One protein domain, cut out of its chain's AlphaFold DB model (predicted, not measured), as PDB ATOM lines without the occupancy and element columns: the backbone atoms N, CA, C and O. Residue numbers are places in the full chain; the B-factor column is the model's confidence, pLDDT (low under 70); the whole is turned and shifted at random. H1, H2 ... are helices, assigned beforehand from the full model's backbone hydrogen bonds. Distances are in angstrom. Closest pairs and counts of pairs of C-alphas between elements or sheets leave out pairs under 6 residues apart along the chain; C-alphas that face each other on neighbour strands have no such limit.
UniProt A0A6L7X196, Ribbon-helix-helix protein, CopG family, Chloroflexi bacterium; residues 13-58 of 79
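This is residues 13 to 58 of the 79 residues of the protein "Ribbon-helix-helix protein, CopG family" of Chloroflexi bacterium (UniProt A0A6L7X196). One long helix, H3, sticks out from a small head of two short helices, H1 and H2, at the end where H3 begins. H3 makes the length, and its residues 34 to 57, together with Gly 58, stand free. The printed part has 46 residues, with three named helices in the order H1, H2, H3 and no named strand; the class is all helix. The whole is extended, with a radius of gyration of the C-alphas of 15.9 A and spans of 46 by 19 by 12 A.

H1 is residues 13 to 19, with C-alpha 13 at (7.787, -33.406, -41.691). H2 is residues 22 to 27. H3 is residues 29 to 57, 41.6 A from first to last C-alpha, from C-alpha 29 at (-0.468, -26.035, -31.695) to C-alpha 57 at (16.692, -52.791, -4.846).

H1 and H2 are close but not clearly touching, their closest C-alphas being those of Asp 19 and Arg 25, 6.7 A apart. They run the same way at a steep tilt of 60 degrees. H1 and H3 are also close but not clearly touching, with the closest C-alphas, of Asp 19 and Arg 29, 7.7 A apart. They run opposite ways at a steep tilt of 63 degrees. H2 and H3 only just touch, and only at the corner by their link, with 3 pairs of C-alphas within 8 A; H3 does so with residues 31 to 32 alone. Their closest C-alphas, of Val 24 and Val 32, are 6.2 A apart, and their lines are about perpendicular, at 75 degrees. In H1, H2 and H3 every O i to N i+4 pair is within hydrogen-bond range.

The C-alphas of Arg 25 and Tyr 57, the two farthest apart, are 46.3 A apart. The printed part has no cut, and the links H1 to H2 and H2 to H3 are tight. The mean pLDDT of the printed part is 93.1, with residues 57 to 58 under 70.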
ATOM      1  N   ALA A  13       8.652 -32.238 -41.576       97.88
ATOM      2  CA  ALA A  13       7.787 -33.406 -41.691       97.88
ATOM      3  C   ALA A  13       6.981 -33.659 -40.405       97.88
ATOM      4  O   ALA A  13       5.809 -34.044 -40.461       97.88
ATOM      5  N   LEU A  14       7.586 -33.449 -39.235       96.44
ATOM      6  CA  LEU A  14       6.890 -33.513 -37.956       96.44
ATOM      7  C   LEU A  14       5.874 -32.384 -37.812       96.44
ATOM      8  O   LEU A  14       4.761 -32.649 -37.354       96.44
ATOM      9  N   LEU A  15       6.220 -31.160 -38.213       96.31
ATOM     10  CA  LEU A  15       5.298 -30.030 -38.141       96.31
ATOM     11  C   LEU A  15       4.062 -30.264 -39.021       96.31
ATOM     12  O   LEU A  15       2.938 -30.139 -38.542       96.31
ATOM     13  N   GLU A  16       4.249 -30.728 -40.257       97.06
ATOM     14  CA  GLU A  16       3.142 -31.085 -41.151       97.06
ATOM     15  C   GLU A  16       2.261 -32.205 -40.588       97.06
ATOM     16  O   GLU A  16       1.039 -32.207 -40.762       97.06
ATOM     17  N   ARG A  17       2.871 -33.209 -39.945       97.00
ATOM     18  CA  ARG A  17       2.127 -34.291 -39.287       97.00
ATOM     19  C   ARG A  17       1.320 -33.759 -38.112       97.00
ATOM     20  O   ARG A  17       0.165 -34.152 -37.970       97.00
ATOM     21  N   LEU A  18       1.906 -32.873 -37.312       95.88
ATOM     22  CA  LEU A  18       1.240 -32.228 -36.188       95.88
ATOM     23  C   LEU A  18       0.053 -31.382 -36.673       95.88
ATOM     24  O   LEU A  18      -1.028 -31.469 -36.110       95.88
ATOM     25  N   ASP A  19       0.196 -30.649 -37.775       95.75
ATOM     26  CA  ASP A  19      -0.870 -29.809 -38.347       95.75
ATOM     27  C   ASP A  19      -2.046 -30.583 -38.950       95.75
ATOM     28  O   ASP A  19      -3.150 -30.053 -39.145       95.75
ATOM     29  N   ARG A  20      -1.817 -31.853 -39.281       96.81
ATOM     30  CA  ARG A  20      -2.873 -32.765 -39.725       96.81
ATOM     31  C   ARG A  20      -3.691 -33.321 -38.565       96.81
ATOM     32  O   ARG A  20      -4.788 -33.815 -38.819       96.81
ATOM     33  N   ASP A  21      -3.202 -33.213 -37.332       96.75
ATOM     34  CA  ASP A  21      -3.912 -33.688 -36.151       96.75
ATOM     35  C   ASP A  21      -5.198 -32.865 -35.911       96.75
ATOM     36  O   ASP A  21      -5.143 -31.628 -35.849       96.75
ATOM     37  N   PRO A  22      -6.374 -33.512 -35.775       97.06
ATOM     38  CA  PRO A  22      -7.634 -32.811 -35.537       97.06
ATOM     39  C   PRO A  22      -7.600 -31.902 -34.307       97.06
ATOM     40  O   PRO A  22      -8.142 -30.798 -34.348       97.06
ATOM     41  N   ALA A  23      -6.911 -32.311 -33.241       95.44
ATOM     42  CA  ALA A  23      -6.829 -31.532 -32.018       95.44
ATOM     43  C   ALA A  23      -5.985 -30.264 -32.206       95.44
ATOM     44  O   ALA A  23      -6.268 -29.247 -31.574       95.44
ATOM     45  N   VAL A  24      -4.979 -30.294 -33.088       96.31
ATOM     46  CA  VAL A  24      -4.216 -29.096 -33.474       96.31
ATOM     47  C   VAL A  24      -5.079 -28.151 -34.302       96.31
ATOM     48  O   VAL A  24      -5.016 -26.941 -34.091       96.31
ATOM     49  N   ARG A  25      -5.921 -28.676 -35.198       93.75
ATOM     50  CA  ARG A  25      -6.856 -27.861 -35.992       93.75
ATOM     51  C   ARG A  25      -7.940 -27.205 -35.137       93.75
ATOM     52  O   ARG A  25      -8.320 -26.075 -35.415       93.75
ATOM     53  N   GLU A  26      -8.409 -27.896 -34.104       96.88
ATOM     54  CA  GLU A  26      -9.457 -27.409 -33.205       96.88
ATOM     55  C   GLU A  26      -8.917 -26.468 -32.116       96.88
ATOM     56  O   GLU A  26      -9.481 -25.402 -31.874       96.88
ATOM     57  N   ARG A  27      -7.817 -26.847 -31.450       96.62
ATOM     58  CA  ARG A  27      -7.310 -26.176 -30.234       96.62
ATOM     59  C   ARG A  27      -6.032 -25.364 -30.464       96.62
ATOM     60  O   ARG A  27      -5.601 -24.620 -29.581       96.62
ATOM     61  N   GLY A  28      -5.407 -25.509 -31.630       95.94
ATOM     62  CA  GLY A  28      -4.131 -24.892 -31.973       95.94
ATOM     63  C   GLY A  28      -2.911 -25.644 -31.430       95.94
ATOM     64  O   GLY A  28      -2.968 -26.382 -30.442       95.94
ATOM     65  N   ARG A  29      -1.751 -25.396 -32.052       95.44
ATOM     66  CA  ARG A  29      -0.468 -26.035 -31.695       95.44
ATOM     67  C   ARG A  29      -0.083 -25.806 -30.235       95.44
ATOM     68  O   ARG A  29       0.334 -26.735 -29.560       95.44
ATOM     69  N   SER A  30      -0.253 -24.589 -29.718       94.44
ATOM     70  CA  SER A  30       0.146 -24.246 -28.346       94.44
ATOM     71  C   SER A  30      -0.607 -25.042 -27.276       94.44
ATOM     72  O   SER A  30      -0.049 -25.308 -26.213       94.44
ATOM     73  N   ALA A  31      -1.867 -25.414 -27.525       95.62
ATOM     74  CA  ALA A  31      -2.629 -26.252 -26.603       95.62
ATOM     75  C   ALA A  31      -2.075 -27.682 -26.591       95.62
ATOM     76  O   ALA A  31      -1.748 -28.207 -25.528       95.62
ATOM     77  N   VAL A  32      -1.876 -28.257 -27.778       96.19
ATOM     78  CA  VAL A  32      -1.350 -29.619 -27.945       96.19
ATOM     79  C   VAL A  32       0.085 -29.740 -27.430       96.19
ATOM     80  O   VAL A  32       0.400 -30.676 -26.706       96.19
ATOM     81  N   LEU A  33       0.950 -28.762 -27.712       95.69
ATOM     82  CA  LEU A  33       2.331 -28.755 -27.220       95.69
ATOM     83  C   LEU A  33       2.404 -28.649 -25.694       95.69
ATOM     84  O   LEU A  33       3.284 -29.249 -25.082       95.69
ATOM     85  N   ARG A  34       1.476 -27.923 -25.061       95.00
ATOM     86  CA  ARG A  34       1.401 -27.861 -23.596       95.00
ATOM     87  C   ARG A  34       1.018 -29.212 -23.001       95.00
ATOM     88  O   ARG A  34       1.631 -29.638 -22.028       95.00
ATOM     89  N   GLU A  35       0.023 -29.869 -23.587       96.12
ATOM     90  CA  GLU A  35      -0.422 -31.202 -23.178       96.12
ATOM     91  C   GLU A  35       0.703 -32.232 -23.349       96.12
ATOM     92  O   GLU A  35       1.033 -32.958 -22.412       96.12
ATOM     93  N   ALA A  36       1.379 -32.212 -24.501       96.19
ATOM     94  CA  ALA A  36       2.521 -33.072 -24.785       96.19
ATOM     95  C   ALA A  36       3.690 -32.836 -23.814       96.19
ATOM     96  O   ALA A  36       4.288 -33.797 -23.329       96.19
ATOM     97  N   ALA A  37       4.003 -31.576 -23.493       96.38
ATOM     98  CA  ALA A  37       5.051 -31.238 -22.532       96.38
ATOM     99  C   ALA A  37       4.713 -31.736 -21.118       96.38
ATOM    100  O   ALA A  37       5.571 -32.317 -20.455       96.38
ATOM    101  N   ALA A  38       3.465 -31.566 -20.672       97.19
ATOM    102  CA  ALA A  38       3.014 -32.083 -19.382       97.19
ATOM    103  C   ALA A  38       3.117 -33.617 -19.327       97.19
ATOM    104  O   ALA A  38       3.706 -34.162 -18.395       97.19
ATOM    105  N   ALA A  39       2.629 -34.309 -20.361       97.56
ATOM    106  CA  ALA A  39       2.704 -35.766 -20.451       97.56
ATOM    107  C   ALA A  39       4.154 -36.282 -20.489       97.56
ATOM    108  O   ALA A  39       4.472 -37.301 -19.873       97.56
ATOM    109  N   TYR A  40       5.051 -35.578 -21.187       97.19
ATOM    110  CA  TYR A  40       6.477 -35.898 -21.203       97.19
ATOM    111  C   TYR A  40       7.099 -35.802 -19.807       97.19
ATOM    112  O   TYR A  40       7.812 -36.719 -19.404       97.19
ATOM    113  N   LEU A  41       6.819 -34.725 -19.065       97.62
ATOM    114  CA  LEU A  41       7.375 -34.521 -17.726       97.62
ATOM    115  C   LEU A  41       6.889 -35.584 -16.737       97.62
ATOM    116  O   LEU A  41       7.712 -36.149 -16.023       97.62
ATOM    117  N   VAL A  42       5.595 -35.919 -16.759       97.38
ATOM    118  CA  VAL A  42       5.027 -36.984 -15.912       97.38
ATOM    119  C   VAL A  42       5.701 -38.328 -16.194       97.38
ATOM    120  O   VAL A  42       6.129 -39.016 -15.270       97.38
ATOM    121  N   ARG A  43       5.853 -38.695 -17.475       96.44
ATOM    122  CA  ARG A  43       6.551 -39.932 -17.848       96.44
ATOM    123  C   ARG A  43       8.008 -39.908 -17.393       96.44
ATOM    124  O   ARG A  43       8.481 -40.879 -16.817       96.44
ATOM    125  N   LYS A  44       8.708 -38.791 -17.613       95.94
ATOM    126  CA  LYS A  44      10.115 -38.652 -17.230       95.94
ATOM    127  C   LYS A  44      10.313 -38.807 -15.723       95.94
ATOM    128  O   LYS A  44      11.299 -39.408 -15.307       95.94
ATOM    129  N   GLU A  45       9.405 -38.267 -14.918       95.44
ATOM    130  CA  GLU A  45       9.430 -38.421 -13.465       95.44
ATOM    131  C   GLU A  45       9.220 -39.882 -13.049       95.44
ATOM    132  O   GLU A  45      10.000 -40.405 -12.252       95.44
ATOM    133  N   ALA A  46       8.239 -40.564 -13.646       94.25
ATOM    134  CA  ALA A  46       8.002 -41.985 -13.401       94.25
ATOM    135  C   ALA A  46       9.227 -42.849 -13.755       94.25
ATOM    136  O   ALA A  46       9.610 -43.716 -12.967       94.25
ATOM    137  N   ASP A  47       9.885 -42.571 -14.884       93.81
ATOM    138  CA  ASP A  47      11.102 -43.276 -15.304       93.81
ATOM    139  C   ASP A  47      12.242 -43.068 -14.294       93.81
ATOM    140  O   ASP A  47      12.887 -44.026 -13.872       93.81
ATOM    141  N   VAL A  48      12.452 -41.828 -13.833       93.62
ATOM    142  CA  VAL A  48      13.476 -41.512 -12.820       93.62
ATOM    143  C   VAL A  48      13.206 -42.242 -11.506       93.62
ATOM    144  O   VAL A  48      14.138 -42.740 -10.875       93.62
ATOM    145  N   ILE A  49      11.945 -42.310 -11.076       91.31
ATOM    146  CA  ILE A  49      11.558 -43.057  -9.878       91.31
ATOM    147  C   ILE A  49      11.845 -44.547 -10.081       91.31
ATOM    148  O   ILE A  49      12.486 -45.160  -9.230       91.31
ATOM    149  N   SER A  50      11.432 -45.118 -11.215       90.56
ATOM    150  CA  SER A  50      11.669 -46.528 -11.539       90.56
ATOM    151  C   SER A  50      13.159 -46.878 -11.540       90.56
ATOM    152  O   SER A  50      13.560 -47.871 -10.933       90.56
ATOM    153  N   ASP A  51      13.994 -46.029 -12.139       90.06
ATOM    154  CA  ASP A  51      15.443 -46.222 -12.168       90.06
ATOM    155  C   ASP A  51      16.063 -46.136 -10.769       90.06
ATOM    156  O   ASP A  51      16.956 -46.919 -10.450       90.06
ATOM    157  N   ARG A  52      15.560 -45.255  -9.892       87.62
ATOM    158  CA  ARG A  52      15.985 -45.209  -8.482       87.62
ATOM    159  C   ARG A  52      15.605 -46.473  -7.722       87.62
ATOM    160  O   ARG A  52      16.437 -46.990  -6.986       87.62
ATOM    161  N   TYR A  53      14.390 -46.990  -7.912       84.69
ATOM    162  CA  TYR A  53      13.990 -48.270  -7.317       84.69
ATOM    163  C   TYR A  53      14.872 -49.411  -7.817       84.69
ATOM    164  O   TYR A  53      15.336 -50.217  -7.016       84.69
ATOM    165  N   ARG A  54      15.162 -49.454  -9.123       83.50
ATOM    166  CA  ARG A  54      16.076 -50.451  -9.686       83.50
ATOM    167  C   ARG A  54      17.487 -50.306  -9.119       83.50
ATOM    168  O   ARG A  54      18.109 -51.314  -8.838       83.50
ATOM    169  N   ALA A  55      17.993 -49.092  -8.925       81.69
ATOM    170  CA  ALA A  55      19.312 -48.888  -8.331       81.69
ATOM    171  C   ALA A  55      19.359 -49.281  -6.842       81.69
ATOM    172  O   ALA A  55      20.344 -49.859  -6.405       81.69
ATOM    173  N   GLY A  56      18.305 -48.985  -6.073       77.62
ATOM    174  CA  GLY A  56      18.256 -49.269  -4.635       77.62
ATOM    175  C   GLY A  56      17.940 -50.724  -4.278       77.62
ATOM    176  O   GLY A  56      18.400 -51.203  -3.253       77.62
ATOM    177  N   TYR A  57      17.173 -51.426  -5.118       69.81
ATOM    178  CA  TYR A  57      16.692 -52.791  -4.846       69.81
ATOM    179  C   TYR A  57      17.074 -53.815  -5.930       69.81
ATOM    180  O   TYR A  57      16.667 -54.974  -5.860       69.81
ATOM    181  N   GLY A  58      17.788 -53.402  -6.980       67.94
ATOM    182  CA  GLY A  58      18.145 -54.270  -8.107       67.94
ATOM    183  C   GLY A  58      19.258 -55.261  -7.790       67.94
ATOM    184  O   GLY A  58      19.222 -56.378  -8.308       67.94
TER     185      GLY A  58